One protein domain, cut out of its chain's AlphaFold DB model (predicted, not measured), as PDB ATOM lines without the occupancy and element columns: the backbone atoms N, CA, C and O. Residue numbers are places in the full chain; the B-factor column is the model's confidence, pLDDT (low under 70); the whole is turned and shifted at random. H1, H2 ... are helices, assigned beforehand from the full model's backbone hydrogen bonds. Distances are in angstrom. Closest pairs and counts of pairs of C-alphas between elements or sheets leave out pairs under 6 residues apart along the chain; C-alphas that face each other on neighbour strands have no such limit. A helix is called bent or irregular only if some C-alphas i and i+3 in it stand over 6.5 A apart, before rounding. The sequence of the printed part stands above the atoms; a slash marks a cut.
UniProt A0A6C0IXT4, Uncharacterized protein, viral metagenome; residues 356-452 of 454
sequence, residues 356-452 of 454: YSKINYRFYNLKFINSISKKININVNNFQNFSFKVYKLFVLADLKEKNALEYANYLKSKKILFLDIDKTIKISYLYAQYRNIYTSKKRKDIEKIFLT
ATOM      1  N   TYR A 356     138.377 111.744  78.715       70.81
ATOM      2  CA  TYR A 356     137.285 112.352  79.488       70.81
ATOM      3  C   TYR A 356     137.729 113.584  80.282       70.81
ATOM      4  O   TYR A 356     137.015 114.587  80.320       70.81
ATOM      5  N   SER A 357     138.918 113.550  80.896       74.81
ATOM      6  CA  SER A 357     139.431 114.719  81.614       74.81
ATOM      7  C   SER A 357     139.727 115.864  80.643       74.81
ATOM      8  O   SER A 357     139.317 116.992  80.908       74.81
ATOM      9  N   LYS A 358     140.322 115.580  79.476       79.12
ATOM     10  CA  LYS A 358     140.553 116.563  78.403       79.12
ATOM     11  C   LYS A 358     139.248 117.187  77.888       79.12
ATOM     12  O   LYS A 358     139.175 118.411  77.765       79.12
ATOM     13  N   ILE A 359     138.206 116.386  77.652       76.75
ATOM     14  CA  ILE A 359     136.874 116.868  77.242       76.75
ATOM     15  C   ILE A 359     136.283 117.791  78.315       76.75
ATOM     16  O   ILE A 359     135.814 118.888  78.005       76.75
ATOM     17  N   ASN A 360     136.367 117.401  79.589       74.00
ATOM     18  CA  ASN A 360     135.902 118.234  80.695       74.00
ATOM     19  C   ASN A 360     136.653 119.571  80.757       74.00
ATOM     20  O   ASN A 360     136.024 120.626  80.860       74.00
ATOM     21  N   TYR A 361     137.985 119.559  80.624       79.88
ATOM     22  CA  TYR A 361     138.786 120.786  80.544       79.88
ATOM     23  C   TYR A 361     138.371 121.671  79.364       79.88
ATOM     24  O   TYR A 361     138.266 122.888  79.536       79.88
ATOM     25  N   ARG A 362     138.043 121.086  78.203       83.88
ATOM     26  CA  ARG A 362     137.512 121.830  77.050       83.88
ATOM     27  C   ARG A 362     136.224 122.571  77.405       83.88
ATOM     28  O   ARG A 362     136.132 123.770  77.159       83.88
ATOM     29  N   PHE A 363     135.259 121.907  78.041       79.06
ATOM     30  CA  PHE A 363     134.010 122.552  78.456       79.06
ATOM     31  C   PHE A 363     134.217 123.630  79.526       79.06
ATOM     32  O   PHE A 363     133.583 124.685  79.463       79.06
ATOM     33  N   TYR A 364     135.122 123.418  80.488       78.56
ATOM     34  CA  TYR A 364     135.480 124.451  81.467       78.56
ATOM     35  C   TYR A 364     136.116 125.681  80.812       78.56
ATOM     36  O   TYR A 364     135.834 126.809  81.229       78.56
ATOM     37  N   ASN A 365     136.948 125.478  79.792       87.56
ATOM     38  CA  ASN A 365     137.554 126.562  79.026       87.56
ATOM     39  C   ASN A 365     136.511 127.288  78.172       87.56
ATOM     40  O   ASN A 365     136.471 128.511  78.210       87.56
ATOM     41  N   LEU A 366     135.597 126.575  77.507       86.56
ATOM     42  CA  LEU A 366     134.498 127.183  76.746       86.56
ATOM     43  C   LEU A 366     133.560 128.018  77.628       86.56
ATOM     44  O   LEU A 366     133.233 129.149  77.280       86.56
ATOM     45  N   LYS A 367     133.169 127.516  78.808       83.38
ATOM     46  CA  LYS A 367     132.362 128.290  79.772       83.38
ATOM     47  C   LYS A 367     133.068 129.575  80.194       83.38
ATOM     48  O   LYS A 367     132.440 130.629  80.272       83.38
ATOM     49  N   PHE A 368     134.371 129.483  80.447       87.00
ATOM     50  CA  PHE A 368     135.193 130.639  80.775       87.00
ATOM     51  C   PHE A 368     135.241 131.643  79.613       87.00
ATOM     52  O   PHE A 368     134.898 132.806  79.813       87.00
ATOM     53  N   ILE A 369     135.561 131.185  78.400       89.06
ATOM     54  CA  ILE A 369     135.595 132.004  77.180       89.06
ATOM     55  C   ILE A 369     134.257 132.720  76.969       89.06
ATOM     56  O   ILE A 369     134.241 133.934  76.777       89.06
ATOM     57  N   ASN A 370     133.133 132.011  77.083       86.88
ATOM     58  CA  ASN A 370     131.796 132.590  76.941       86.88
ATOM     59  C   ASN A 370     131.523 133.667  77.998       86.88
ATOM     60  O   ASN A 370     130.943 134.704  77.687       86.88
ATOM     61  N   SER A 371     131.952 133.443  79.244       85.69
ATOM     62  CA  SER A 371     131.770 134.417  80.323       85.69
ATOM     63  C   SER A 371     132.546 135.712  80.072       85.69
ATOM     64  O   SER A 371     131.985 136.796  80.217       85.69
ATOM     65  N   ILE A 372     133.800 135.614  79.618       88.94
ATOM     66  CA  ILE A 372     134.635 136.776  79.301       88.94
ATOM     67  C   ILE A 372     134.121 137.486  78.054       88.94
ATOM     68  O   ILE A 372     133.988 138.706  78.055       88.94
ATOM     69  N   SER A 373     133.752 136.726  77.025       89.12
ATOM     70  CA  SER A 373     133.226 137.275  75.776       89.12
ATOM     71  C   SER A 373     131.951 138.089  76.021       89.12
ATOM     72  O   SER A 373     131.830 139.199  75.513       89.12
ATOM     73  N   LYS A 374     131.060 137.618  76.908       88.88
ATOM     74  CA  LYS A 374     129.883 138.383  77.358       88.88
ATOM     75  C   LYS A 374     130.248 139.645  78.143       88.88
ATOM     76  O   LYS A 374     129.659 140.688  77.893       88.88
ATOM     77  N   LYS A 375     131.222 139.584  79.064       88.44
ATOM     78  CA  LYS A 375     131.669 140.767  79.831       88.44
ATOM     79  C   LYS A 375     132.245 141.864  78.927       88.44
ATOM     80  O   LYS A 375     132.018 143.043  79.178       88.44
ATOM     81  N   ILE A 376     132.989 141.482  77.888       88.06
ATOM     82  CA  ILE A 376     133.661 142.414  76.962       88.06
ATOM     83  C   ILE A 376     132.755 142.792  75.781       88.06
ATOM     84  O   ILE A 376     133.071 143.725  75.053       88.06
ATOM     85  N   ASN A 377     131.612 142.121  75.624       88.38
ATOM     86  CA  ASN A 377     130.708 142.262  74.484       88.38
ATOM     87  C   ASN A 377     131.389 141.934  73.139       88.38
ATOM     88  O   ASN A 377     131.325 142.702  72.183       88.38
ATOM     89  N   ILE A 378     132.076 140.789  73.080       88.69
ATOM     90  CA  ILE A 378     132.701 140.260  71.859       88.69
ATOM     91  C   ILE A 378     132.096 138.909  71.482       88.69
ATOM     92  O   ILE A 378     131.638 138.152  72.340       88.69
ATOM     93  N   ASN A 379     132.146 138.572  70.193       88.50
ATOM     94  CA  ASN A 379     131.850 137.218  69.738       88.50
ATOM     95  C   ASN A 379     132.930 136.247  70.259       88.50
ATOM     96  O   ASN A 379     134.116 136.578  70.279       88.50
ATOM     97  N   VAL A 380     132.521 135.037  70.643       86.00
ATOM     98  CA  VAL A 380     133.394 133.945  71.103       86.00
ATOM     99  C   VAL A 380     134.490 133.622  70.085       86.00
ATOM    100  O   VAL A 380     135.632 133.382  70.474       86.00
ATOM    101  N   ASN A 381     134.185 133.711  68.786       86.31
ATOM    102  CA  ASN A 381     135.166 133.503  67.716       86.31
ATOM    103  C   ASN A 381     136.316 134.528  67.774       86.31
ATOM    104  O   ASN A 381     137.457 134.211  67.446       86.31
ATOM    105  N   ASN A 382     136.046 135.729  68.292       89.12
ATOM    106  CA  ASN A 382     137.026 136.804  68.439       89.12
ATOM    107  C   ASN A 382     137.792 136.741  69.770       89.12
ATOM    108  O   ASN A 382     138.642 137.598  70.031       89.12
ATOM    109  N   PHE A 383     137.543 135.731  70.613       89.88
ATOM    110  CA  PHE A 383     138.271 135.564  71.871       89.88
ATOM    111  C   PHE A 383     139.780 135.409  71.646       89.88
ATOM    112  O   PHE A 383     140.567 135.885  72.460       89.88
ATOM    113  N   GLN A 384     140.201 134.812  70.526       89.31
ATOM    114  CA  GLN A 384     141.625 134.690  70.202       89.31
ATOM    115  C   GLN A 384     142.289 136.064  70.039       89.31
ATOM    116  O   GLN A 384     143.345 136.299  70.624       89.31
ATOM    117  N   ASN A 385     141.623 137.010  69.371       90.12
ATOM    118  CA  ASN A 385     142.106 138.387  69.220       90.12
ATOM    119  C   ASN A 385     142.181 139.112  70.569       90.12
ATOM    120  O   ASN A 385     143.134 139.846  70.839       90.12
ATOM    121  N   PHE A 386     141.198 138.880  71.441       90.94
ATOM    122  CA  PHE A 386     141.240 139.380  72.813       90.94
ATOM    123  C   PHE A 386     142.425 138.796  73.592       90.94
ATOM    124  O   PHE A 386     143.194 139.545  74.195       90.94
ATOM    125  N   SER A 387     142.608 137.475  73.539       92.44
ATOM    126  CA  SER A 387     143.703 136.786  74.221       92.44
ATOM    127  C   SER A 387     145.067 137.274  73.735       92.44
ATOM    128  O   SER A 387     145.959 137.481  74.551       92.44
ATOM    129  N   PHE A 388     145.201 137.561  72.436       92.00
ATOM    130  CA  PHE A 388     146.397 138.144  71.844       92.00
ATOM    131  C   PHE A 388     146.679 139.548  72.387       92.00
ATOM    132  O   PHE A 388     147.794 139.812  72.823       92.00
ATOM    133  N   LYS A 389     145.673 140.437  72.433       89.62
ATOM    134  CA  LYS A 389     145.828 141.792  73.001       89.62
ATOM    135  C   LYS A 389     146.258 141.748  74.467       89.62
ATOM    136  O   LYS A 389     147.166 142.474  74.856       89.62
ATOM    137  N   VAL A 390     145.647 140.864  75.259       90.44
ATOM    138  CA  VAL A 390     146.041 140.623  76.656       90.44
ATOM    139  C   VAL A 390     147.492 140.143  76.730       90.44
ATOM    140  O   VAL A 390     148.274 140.667  77.516       90.44
ATOM    141  N   TYR A 391     147.875 139.180  75.892       91.12
ATOM    142  CA  TYR A 391     149.230 138.636  75.885       91.12
ATOM    143  C   TYR A 391     150.271 139.695  75.495       91.12
ATOM    144  O   TYR A 391     151.290 139.845  76.166       91.12
ATOM    145  N   LYS A 392     149.991 140.480  74.450       89.88
ATOM    146  CA  LYS A 392     150.866 141.551  73.971       89.88
ATOM    147  C   LYS A 392     151.088 142.613  75.047       89.88
ATOM    148  O   LYS A 392     152.233 142.923  75.345       89.88
ATOM    149  N   LEU A 393     150.015 143.122  75.655       88.12
ATOM    150  CA  LEU A 393     150.092 144.245  76.596       88.12
ATOM    151  C   LEU A 393     150.595 143.852  77.989       88.12
ATOM    152  O   LEU A 393     151.266 144.647  78.636       88.12
ATOM    153  N   PHE A 394     150.280 142.645  78.470       88.00
ATOM    154  CA  PHE A 394     150.612 142.256  79.845       88.00
ATOM    155  C   PHE A 394     151.807 141.305  79.955       88.00
ATOM    156  O   PHE A 394     152.451 141.261  81.004       88.00
ATOM    157  N   VAL A 395     152.122 140.534  78.909       86.19
ATOM    158  CA  VAL A 395     153.229 139.561  78.941       86.19
ATOM    159  C   VAL A 395     154.436 140.058  78.155       86.19
ATOM    160  O   VAL A 395     155.539 140.028  78.697       86.19
ATOM    161  N   LEU A 396     154.234 140.508  76.912       86.12
ATOM    162  CA  LEU A 396     155.332 140.873  76.007       86.12
ATOM    163  C   LEU A 396     155.801 142.324  76.169       86.12
ATOM    164  O   LEU A 396     156.985 142.585  75.996       86.12
ATOM    165  N   ALA A 397     154.898 143.245  76.506       82.94
ATOM    166  CA  ALA A 397     155.218 144.656  76.696       82.94
ATOM    167  C   ALA A 397     155.638 144.994  78.138       82.94
ATOM    168  O   ALA A 397     155.455 144.213  79.093       82.94
ATOM    169  N   ASP A 398     156.182 146.200  78.293       77.62
ATOM    170  CA  ASP A 398     156.449 146.778  79.598       77.62
ATOM    171  C   ASP A 398     155.163 147.282  80.246       77.62
ATOM    172  O   ASP A 398     154.401 148.078  79.706       77.62
ATOM    173  N   LEU A 399     154.936 146.833  81.479       76.31
ATOM    174  CA  LEU A 399     153.701 147.093  82.222       76.31
ATOM    175  C   LEU A 399     153.517 148.566  82.628       76.31
ATOM    176  O   LEU A 399     152.451 148.935  83.114       76.31
ATOM    177  N   LYS A 400     154.558 149.392  82.457       73.38
ATOM    178  CA  LYS A 400     154.528 150.841  82.696       73.38
ATOM    179  C   LYS A 400     154.017 151.628  81.486       73.38
ATOM    180  O   LYS A 400     153.794 152.828  81.610       73.38
ATOM    181  N   GLU A 401     153.837 150.987  80.330       78.00
ATOM    182  CA  GLU A 401     153.291 151.653  79.153       78.00
ATOM    183  C   GLU A 401     151.858 152.135  79.407       78.00
ATOM    184  O   GLU A 401     151.003 151.396  79.908       78.00
ATOM    185  N   LYS A 402     151.577 153.374  78.989       79.94
ATOM    186  CA  LYS A 402     150.261 154.018  79.119       79.94
ATOM    187  C   LYS A 402     149.134 153.143  78.549       79.94
ATOM    188  O   LYS A 402     148.095 152.982  79.181       79.94
ATOM    189  N   ASN A 403     149.400 152.475  77.425       82.38
ATOM    190  CA  ASN A 403     148.465 151.571  76.754       82.38
ATOM    191  C   ASN A 403     148.054 150.366  77.623       82.38
ATOM    192  O   ASN A 403     146.894 149.954  77.603       82.38
ATOM    193  N   ALA A 404     148.984 149.789  78.393       83.00
ATOM    194  CA  ALA A 404     148.695 148.648  79.265       83.00
ATOM    195  C   ALA A 404     147.838 149.065  80.472       83.00
ATOM    196  O   ALA A 404     146.913 148.345  80.854       83.00
ATOM    197  N   LEU A 405     148.108 150.251  81.029       84.50
ATOM    198  CA  LEU A 405     147.345 150.844  82.132       84.50
ATOM    199  C   LEU A 405     145.923 151.238  81.704       84.50
ATOM    200  O   LEU A 405     144.956 150.868  82.373       84.50
ATOM    201  N   GLU A 406     145.772 151.914  80.563       85.62
ATOM    202  CA  GLU A 406     144.463 152.277  80.000       85.62
ATOM    203  C   GLU A 406     143.617 151.033  79.699       85.62
ATOM    204  O   GLU A 406     142.441 150.958  80.070       85.62
ATOM    205  N   TYR A 407     144.227 150.004  79.103       88.62
ATOM    206  CA  TYR A 407     143.530 148.753  78.823       88.62
ATOM    207  C   TYR A 407     143.161 147.995  80.105       88.62
ATOM    208  O   TYR A 407     142.068 147.436  80.195       88.62
ATOM    209  N   ALA A 408     144.012 148.009  81.137       87.50
ATOM    210  CA  ALA A 408     143.668 147.443  82.440       87.50
ATOM    211  C   ALA A 408     142.458 148.151  83.072       87.50
ATOM    212  O   ALA A 408     141.558 147.479  83.581       87.50
ATOM    213  N   ASN A 409     142.382 149.482  82.983       87.38
ATOM    214  CA  ASN A 409     141.239 150.257  83.471       87.38
ATOM    215  C   ASN A 409     139.952 149.934  82.698       87.38
ATOM    216  O   ASN A 409     138.902 149.715  83.309       87.38
ATOM    217  N   TYR A 410     140.037 149.786  81.371       89.75
ATOM    218  CA  TYR A 410     138.920 149.298  80.560       89.75
ATOM    219  C   TYR A 410     138.431 147.920  81.036       89.75
ATOM    220  O   TYR A 410     137.234 147.723  81.252       89.75
ATOM    221  N   LEU A 411     139.337 146.970  81.282       90.00
ATOM    222  CA  LEU A 411     138.972 145.624  81.742       90.00
ATOM    223  C   LEU A 411     138.359 145.630  83.153       90.00
ATOM    224  O   LEU A 411     137.374 144.924  83.394       90.00
ATOM    225  N   LYS A 412     138.866 146.474  84.060       88.44
ATOM    226  CA  LYS A 412     138.266 146.697  85.386       88.44
ATOM    227  C   LYS A 412     136.834 147.221  85.276       88.44
ATOM    228  O   LYS A 412     135.953 146.694  85.955       88.44
ATOM    229  N   SER A 413     136.569 148.171  84.370       87.88
ATOM    230  CA  SER A 413     135.212 148.702  84.134       87.88
ATOM    231  C   SER A 413     134.216 147.609  83.709       87.88
ATOM    232  O   SER A 413     133.041 147.642  84.074       87.88
ATOM    233  N   LYS A 414     134.699 146.571  83.013       87.94
ATOM    234  CA  LYS A 414     133.923 145.389  82.602       87.94
ATOM    235  C   LYS A 414     133.872 144.278  83.662       87.94
ATOM    236  O   LYS A 414     133.429 143.167  83.364       87.94
ATOM    237  N   LYS A 415     134.293 144.555  84.903       87.44
ATOM    238  CA  LYS A 415     134.319 143.599  86.029       87.44
ATOM    239  C   LYS A 415     135.167 142.351  85.731       87.44
ATOM    240  O   LYS A 415     134.787 141.220  86.068       87.44
ATOM    241  N   ILE A 416     136.299 142.540  85.056       88.75
ATOM    242  CA  ILE A 416     137.283 141.483  84.799       88.75
ATOM    243  C   ILE A 416     138.337 141.524  85.895       88.75
ATOM    244  O   ILE A 416     138.932 142.564  86.167       88.75
ATOM    245  N   LEU A 417     138.542 140.376  86.534       89.75
ATOM    246  CA  LEU A 417     139.480 140.232  87.640       89.75
ATOM    247  C   LEU A 417     140.838 139.747  87.138       89.75
ATOM    248  O   LEU A 417     140.944 139.130  86.080       89.75
ATOM    249  N   PHE A 418     141.876 139.917  87.952       89.81
ATOM    250  CA  PHE A 418     143.196 139.353  87.667       89.81
ATOM    251  C   PHE A 418     143.151 137.843  87.361       89.81
ATOM    252  O   PHE A 418     143.807 137.381  86.432       89.81
ATOM    253  N   LEU A 419     142.330 137.072  88.088       88.12
ATOM    254  CA  LEU A 419     142.162 135.631  87.849       88.12
ATOM    255  C   LEU A 419     141.646 135.318  86.437       88.12
ATOM    256  O   LEU A 419     142.047 134.318  85.839       88.12
ATOM    257  N   ASP A 420     140.786 136.182  85.894       89.94
ATOM    258  CA  ASP A 420     140.292 136.065  84.524       89.94
ATOM    259  C   ASP A 420     141.435 136.331  83.523       89.94
ATOM    260  O   ASP A 420     141.576 135.632  82.518       89.94
ATOM    261  N   ILE A 421     142.317 137.289  83.812       91.00
ATOM    262  CA  ILE A 421     143.485 137.603  82.975       91.00
ATOM    263  C   ILE A 421     144.532 136.488  83.014       91.00
ATOM    264  O   ILE A 421     144.951 136.019  81.958       91.00
ATOM    265  N   ASP A 422     144.896 135.998  84.200       90.81
ATOM    266  CA  ASP A 422     145.826 134.872  84.379       90.81
ATOM    267  C   ASP A 422     145.345 133.633  83.608       90.81
ATOM    268  O   ASP A 422     146.112 132.971  82.906       90.81
ATOM    269  N   LYS A 423     144.040 133.344  83.667       89.50
ATOM    270  CA  LYS A 423     143.454 132.236  82.910       89.50
ATOM    271  C   LYS A 423     143.416 132.501  81.400       89.50
ATOM    272  O   LYS A 423     143.679 131.579  80.633       89.50
ATOM    273  N   THR A 424     143.146 133.732  80.966       91.25
ATOM    274  CA  THR A 424     143.187 134.122  79.542       91.25
ATOM    275  C   THR A 424     144.588 133.948  78.956       91.25
ATOM    276  O   THR A 424     144.728 133.382  77.874       91.25
ATOM    277  N   ILE A 425     145.628 134.354  79.690       91.38
ATOM    278  CA  ILE A 425     147.033 134.187  79.291       91.38
ATOM    279  C   ILE A 425     147.361 132.702  79.111       91.38
ATOM    280  O   ILE A 425     147.915 132.328  78.084       91.38
ATOM    281  N   LYS A 426     146.965 131.845  80.061       89.44
ATOM    282  CA  LYS A 426     147.218 130.392  80.009       89.44
ATOM    283  C   LYS A 426     146.463 129.660  78.895       89.44
ATOM    284  O   LYS A 426     146.913 128.606  78.463       89.44
ATOM    285  N   ILE A 427     145.305 130.174  78.475       88.00
ATOM    286  CA  ILE A 427     144.488 129.595  77.393       88.00
ATOM    287  C   ILE A 427     144.970 130.055  76.008       88.00
ATOM    288  O   ILE A 427     144.681 129.390  75.016       88.00
ATOM    289  N   SER A 428     145.699 131.170  75.931       88.56
ATOM    290  CA  SER A 428     146.220 131.701  74.672       88.56
ATOM    291  C   SER A 428     147.122 130.695  73.955       88.56
ATOM    292  O   SER A 428     147.955 130.031  74.576       88.56
ATOM    293  N   TYR A 429     147.019 130.647  72.625       88.00
ATOM    294  CA  TYR A 429     147.903 129.848  71.771       88.00
ATOM    295  C   TYR A 429     149.384 130.257  71.899       88.00
ATOM    296  O   TYR A 429     150.271 129.445  71.655       88.00
ATOM    297  N   LEU A 430     149.656 131.487  72.356       88.88
ATOM    298  CA  LEU A 430     151.005 132.006  72.603       88.88
ATOM    299  C   LEU A 430     151.653 131.451  73.881       88.88
ATOM    300  O   LEU A 430     152.871 131.533  74.043       88.88
ATOM    301  N   TYR A 431     150.870 130.876  74.798       88.75
ATOM    302  CA  TYR A 431     151.381 130.472  76.109       88.75
ATOM    303  C   TYR A 431     152.490 129.423  76.019       88.75
ATOM    304  O   TYR A 431     153.470 129.507  76.753       88.75
ATOM    305  N   ALA A 432     152.366 128.456  75.106       87.06
ATOM    306  CA  ALA A 432     153.358 127.395  74.944       87.06
ATOM    307  C   ALA A 432     154.737 127.939  74.529       87.06
ATOM    308  O   ALA A 432     155.752 127.448  75.015       87.06
ATOM    309  N   GLN A 433     154.765 128.972  73.682       87.19
ATOM    310  CA  GLN A 433     155.996 129.574  73.162       87.19
ATOM    311  C   GLN A 433     156.640 130.537  74.169       87.19
ATOM    312  O   GLN A 433     157.851 130.521  74.361       87.19
ATOM    313  N   TYR A 434     155.833 131.346  74.860       86.81
ATOM    314  CA  TYR A 434     156.324 132.432  75.719       86.81
ATOM    315  C   TYR A 434     156.175 132.144  77.219       86.81
ATOM    316  O   TYR A 434     156.196 133.063  78.043       86.81
ATOM    317  N   ARG A 435     156.031 130.871  77.601       85.62
ATOM    318  CA  ARG A 435     155.843 130.445  78.998       85.62
ATOM    319  C   ARG A 435     156.934 130.968  79.931       85.62
ATOM    320  O   ARG A 435     156.632 131.348  81.059       85.62
ATOM    321  N   ASN A 436     158.176 131.007  79.452       86.12
ATOM    322  CA  ASN A 436     159.342 131.424  80.235       86.12
ATOM    323  C   ASN A 436     159.315 132.919  80.591       86.12
ATOM    324  O   ASN A 436     159.873 133.312  81.609       86.12
ATOM    325  N   ILE A 437     158.626 133.742  79.794       85.56
ATOM    326  CA  ILE A 437     158.477 135.185  80.036       85.56
ATOM    327  C   ILE A 437     157.423 135.442  81.126       85.56
ATOM    328  O   ILE A 437     157.566 136.348  81.949       85.56
ATOM    329  N   TYR A 438     156.381 134.605  81.195       86.50
ATOM    330  CA  TYR A 438     155.324 134.693  82.206       86.50
ATOM    331  C   TYR A 438     155.748 134.078  83.554       86.50
ATOM    332  O   TYR A 438     155.205 133.073  84.020       86.50
ATOM    333  N   THR A 439     156.748 134.687  84.189       86.88
ATOM    334  CA  THR A 439     157.284 134.263  85.491       86.88
ATOM    335  C   THR A 439     156.358 134.623  86.660       86.88
ATOM    336  O   THR A 439     155.453 135.454  86.547       86.88
ATOM    337  N   SER A 440     156.615 134.041  87.838       85.06
ATOM    338  CA  SER A 440     155.907 134.383  89.083       85.06
ATOM    339  C   SER A 440     156.013 135.871  89.440       85.06
ATOM    340  O   SER A 440     155.063 136.433  89.981       85.06
ATOM    341  N   LYS A 441     157.137 136.518  89.096       85.88
ATOM    342  CA  LYS A 441     157.351 137.960  89.266       85.88
ATOM    343  C   LYS A 441     156.425 138.766  88.352       85.88
ATOM    344  O   LYS A 441     155.611 139.528  88.859       85.88
ATOM    345  N   LYS A 442     156.447 138.498  87.038       84.69
ATOM    346  CA  LYS A 442     155.572 139.177  86.059       84.69
ATOM    347  C   LYS A 442     154.088 138.977  86.396       84.69
ATOM    348  O   LYS A 442     153.294 139.905  86.297       84.69
ATOM    349  N   ARG A 443     153.717 137.785  86.877       89.19
ATOM    350  CA  ARG A 443     152.367 137.479  87.369       89.19
ATOM    351  C   ARG A 443     151.946 138.378  88.541       89.19
ATOM    352  O   ARG A 443     150.846 138.921  88.496       89.19
ATOM    353  N   LYS A 444     152.813 138.562  89.548       87.75
ATOM    354  CA  LYS A 444     152.569 139.474  90.686       87.75
ATOM    355  C   LYS A 444     152.488 140.937  90.249       87.75
ATOM    356  O   LYS A 444     151.700 141.695  90.803       87.75
ATOM    357  N   ASP A 445     153.283 141.338  89.262       86.75
ATOM    358  CA  ASP A 445     153.262 142.711  88.752       86.75
ATOM    359  C   ASP A 445     151.939 143.025  88.036       86.75
ATOM    360  O   ASP A 445     151.344 144.075  88.276       86.75
ATOM    361  N   ILE A 446     151.408 142.085  87.246       86.62
ATOM    362  CA  ILE A 446     150.068 142.210  86.646       86.62
ATOM    363  C   ILE A 446     148.991 142.233  87.738       86.62
ATOM    364  O   ILE A 446     148.069 143.040  87.677       86.62
ATOM    365  N   GLU A 447     149.101 141.383  88.759       89.56
ATOM    366  CA  GLU A 447     148.153 141.358  89.878       89.56
ATOM    367  C   GLU A 447     148.059 142.719  90.584       89.56
ATOM    368  O   GLU A 447     146.955 143.213  90.810       89.56
ATOM    369  N   LYS A 448     149.198 143.380  90.834       86.94
ATOM    370  CA  LYS A 448     149.234 144.732  91.417       86.94
ATOM    371  C   LYS A 448     148.459 145.753  90.585       86.94
ATOM    372  O   LYS A 448     147.709 146.535  91.157       86.94
ATOM    373  N   ILE A 449     148.583 145.712  89.255       85.56
ATOM    374  CA  ILE A 449     147.861 146.618  88.343       85.56
ATOM    375  C   ILE A 449     146.353 146.418  88.448       85.56
ATOM    376  O   ILE A 449     145.596 147.374  88.321       85.56
ATOM    377  N   PHE A 450     145.894 145.189  88.684       81.81
ATOM    378  CA  PHE A 450     144.470 144.892  88.830       81.81
ATOM    379  C   PHE A 450     143.938 145.117  90.258       81.81
ATOM    380  O   PHE A 450     142.726 145.260  90.414       81.81
ATOM    381  N   LEU A 451     144.812 145.202  91.268       79.00
ATOM    382  CA  LEU A 451     144.469 145.482  92.670       79.00
ATOM    383  C   LEU A 451     144.468 146.973  93.030       79.00
ATOM    384  O   LEU A 451     143.758 147.362  93.957       79.00
ATOM    385  N   THR A 452     145.229 147.813  92.324       71.38
ATOM    386  CA  THR A 452     145.163 149.268  92.511       71.38
ATOM    387  C   THR A 452     143.747 149.758  92.210       71.38
ATOM    388  O   THR A 452     143.232 149.573  91.100       71.38
TER     389      THR A 452
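What this domain is: This is residues 356 to 452 of the 454 residues of an uncharacterized protein of viral metagenome (UniProt A0A6C0IXT4). Four crossed helices, H2, H3, H6 and H4, touch in turn as a compact ring-like body, with H4 nearest its middle; H1 meets one end of H2 and sticks out as an arm with residues 356 to 364. The short H5 is at the body's edge. The 97 printed residues hold six named helices, H1 to H6 in order, and no named strand: the class is all helix. The whole is compact, with a radius of gyration of the C-alphas of 13.2 A and spans of 41 by 30 by 21 A.

Where its parts are: H1, residues 356 to 376, begins at C-alpha 356 (137.285, 112.352, 79.488) and is 30.4 A long. H2, residues 380 to 396, is 23.5 A long and irregular: C-alphas 381 and 384 are 7.0 A apart. H3 is residues 402 to 413, H4 418 to 427, H5 431 to 434. H6, residues 440 to 451, ends at C-alpha 451 (144.469, 145.482, 92.670).

How they stand to each other: The hub, H2, touches H4, about perpendicular at 75 degrees; the closest C-alphas, Ser 387 and Thr 424, are 6.0 A apart. H1 touches H2 with residues 369 to 373 alone, closest at C-alphas 373 and 380, 5.7 A. H2 and H3 only just touch, with 3 pairs of C-alphas within 8 A, closest Leu 393 and Ala 404, 5.3 A. H6 touches H4 at a steep tilt of 44 degrees, opposite ways, closest at C-alphas 418 and 447, 5.8 A. H6 touches H3 with residues 449 to 450 alone, closest at C-alphas 450 and 408, 6.9 A. H5 is near H2 and apart from H1 and H3. Every O i to N i+4 pair is within hydrogen-bond range in H1, H3, H4 and H6, and 10 of 13 are in H2; H5 is too short for such a pair.

The domain as a whole: The C-alphas farthest apart, Tyr 356 and Lys 402, are 43.6 A apart. The printed part has no cut, its five links are tight, and no printed residue is under 70 in pLDDT.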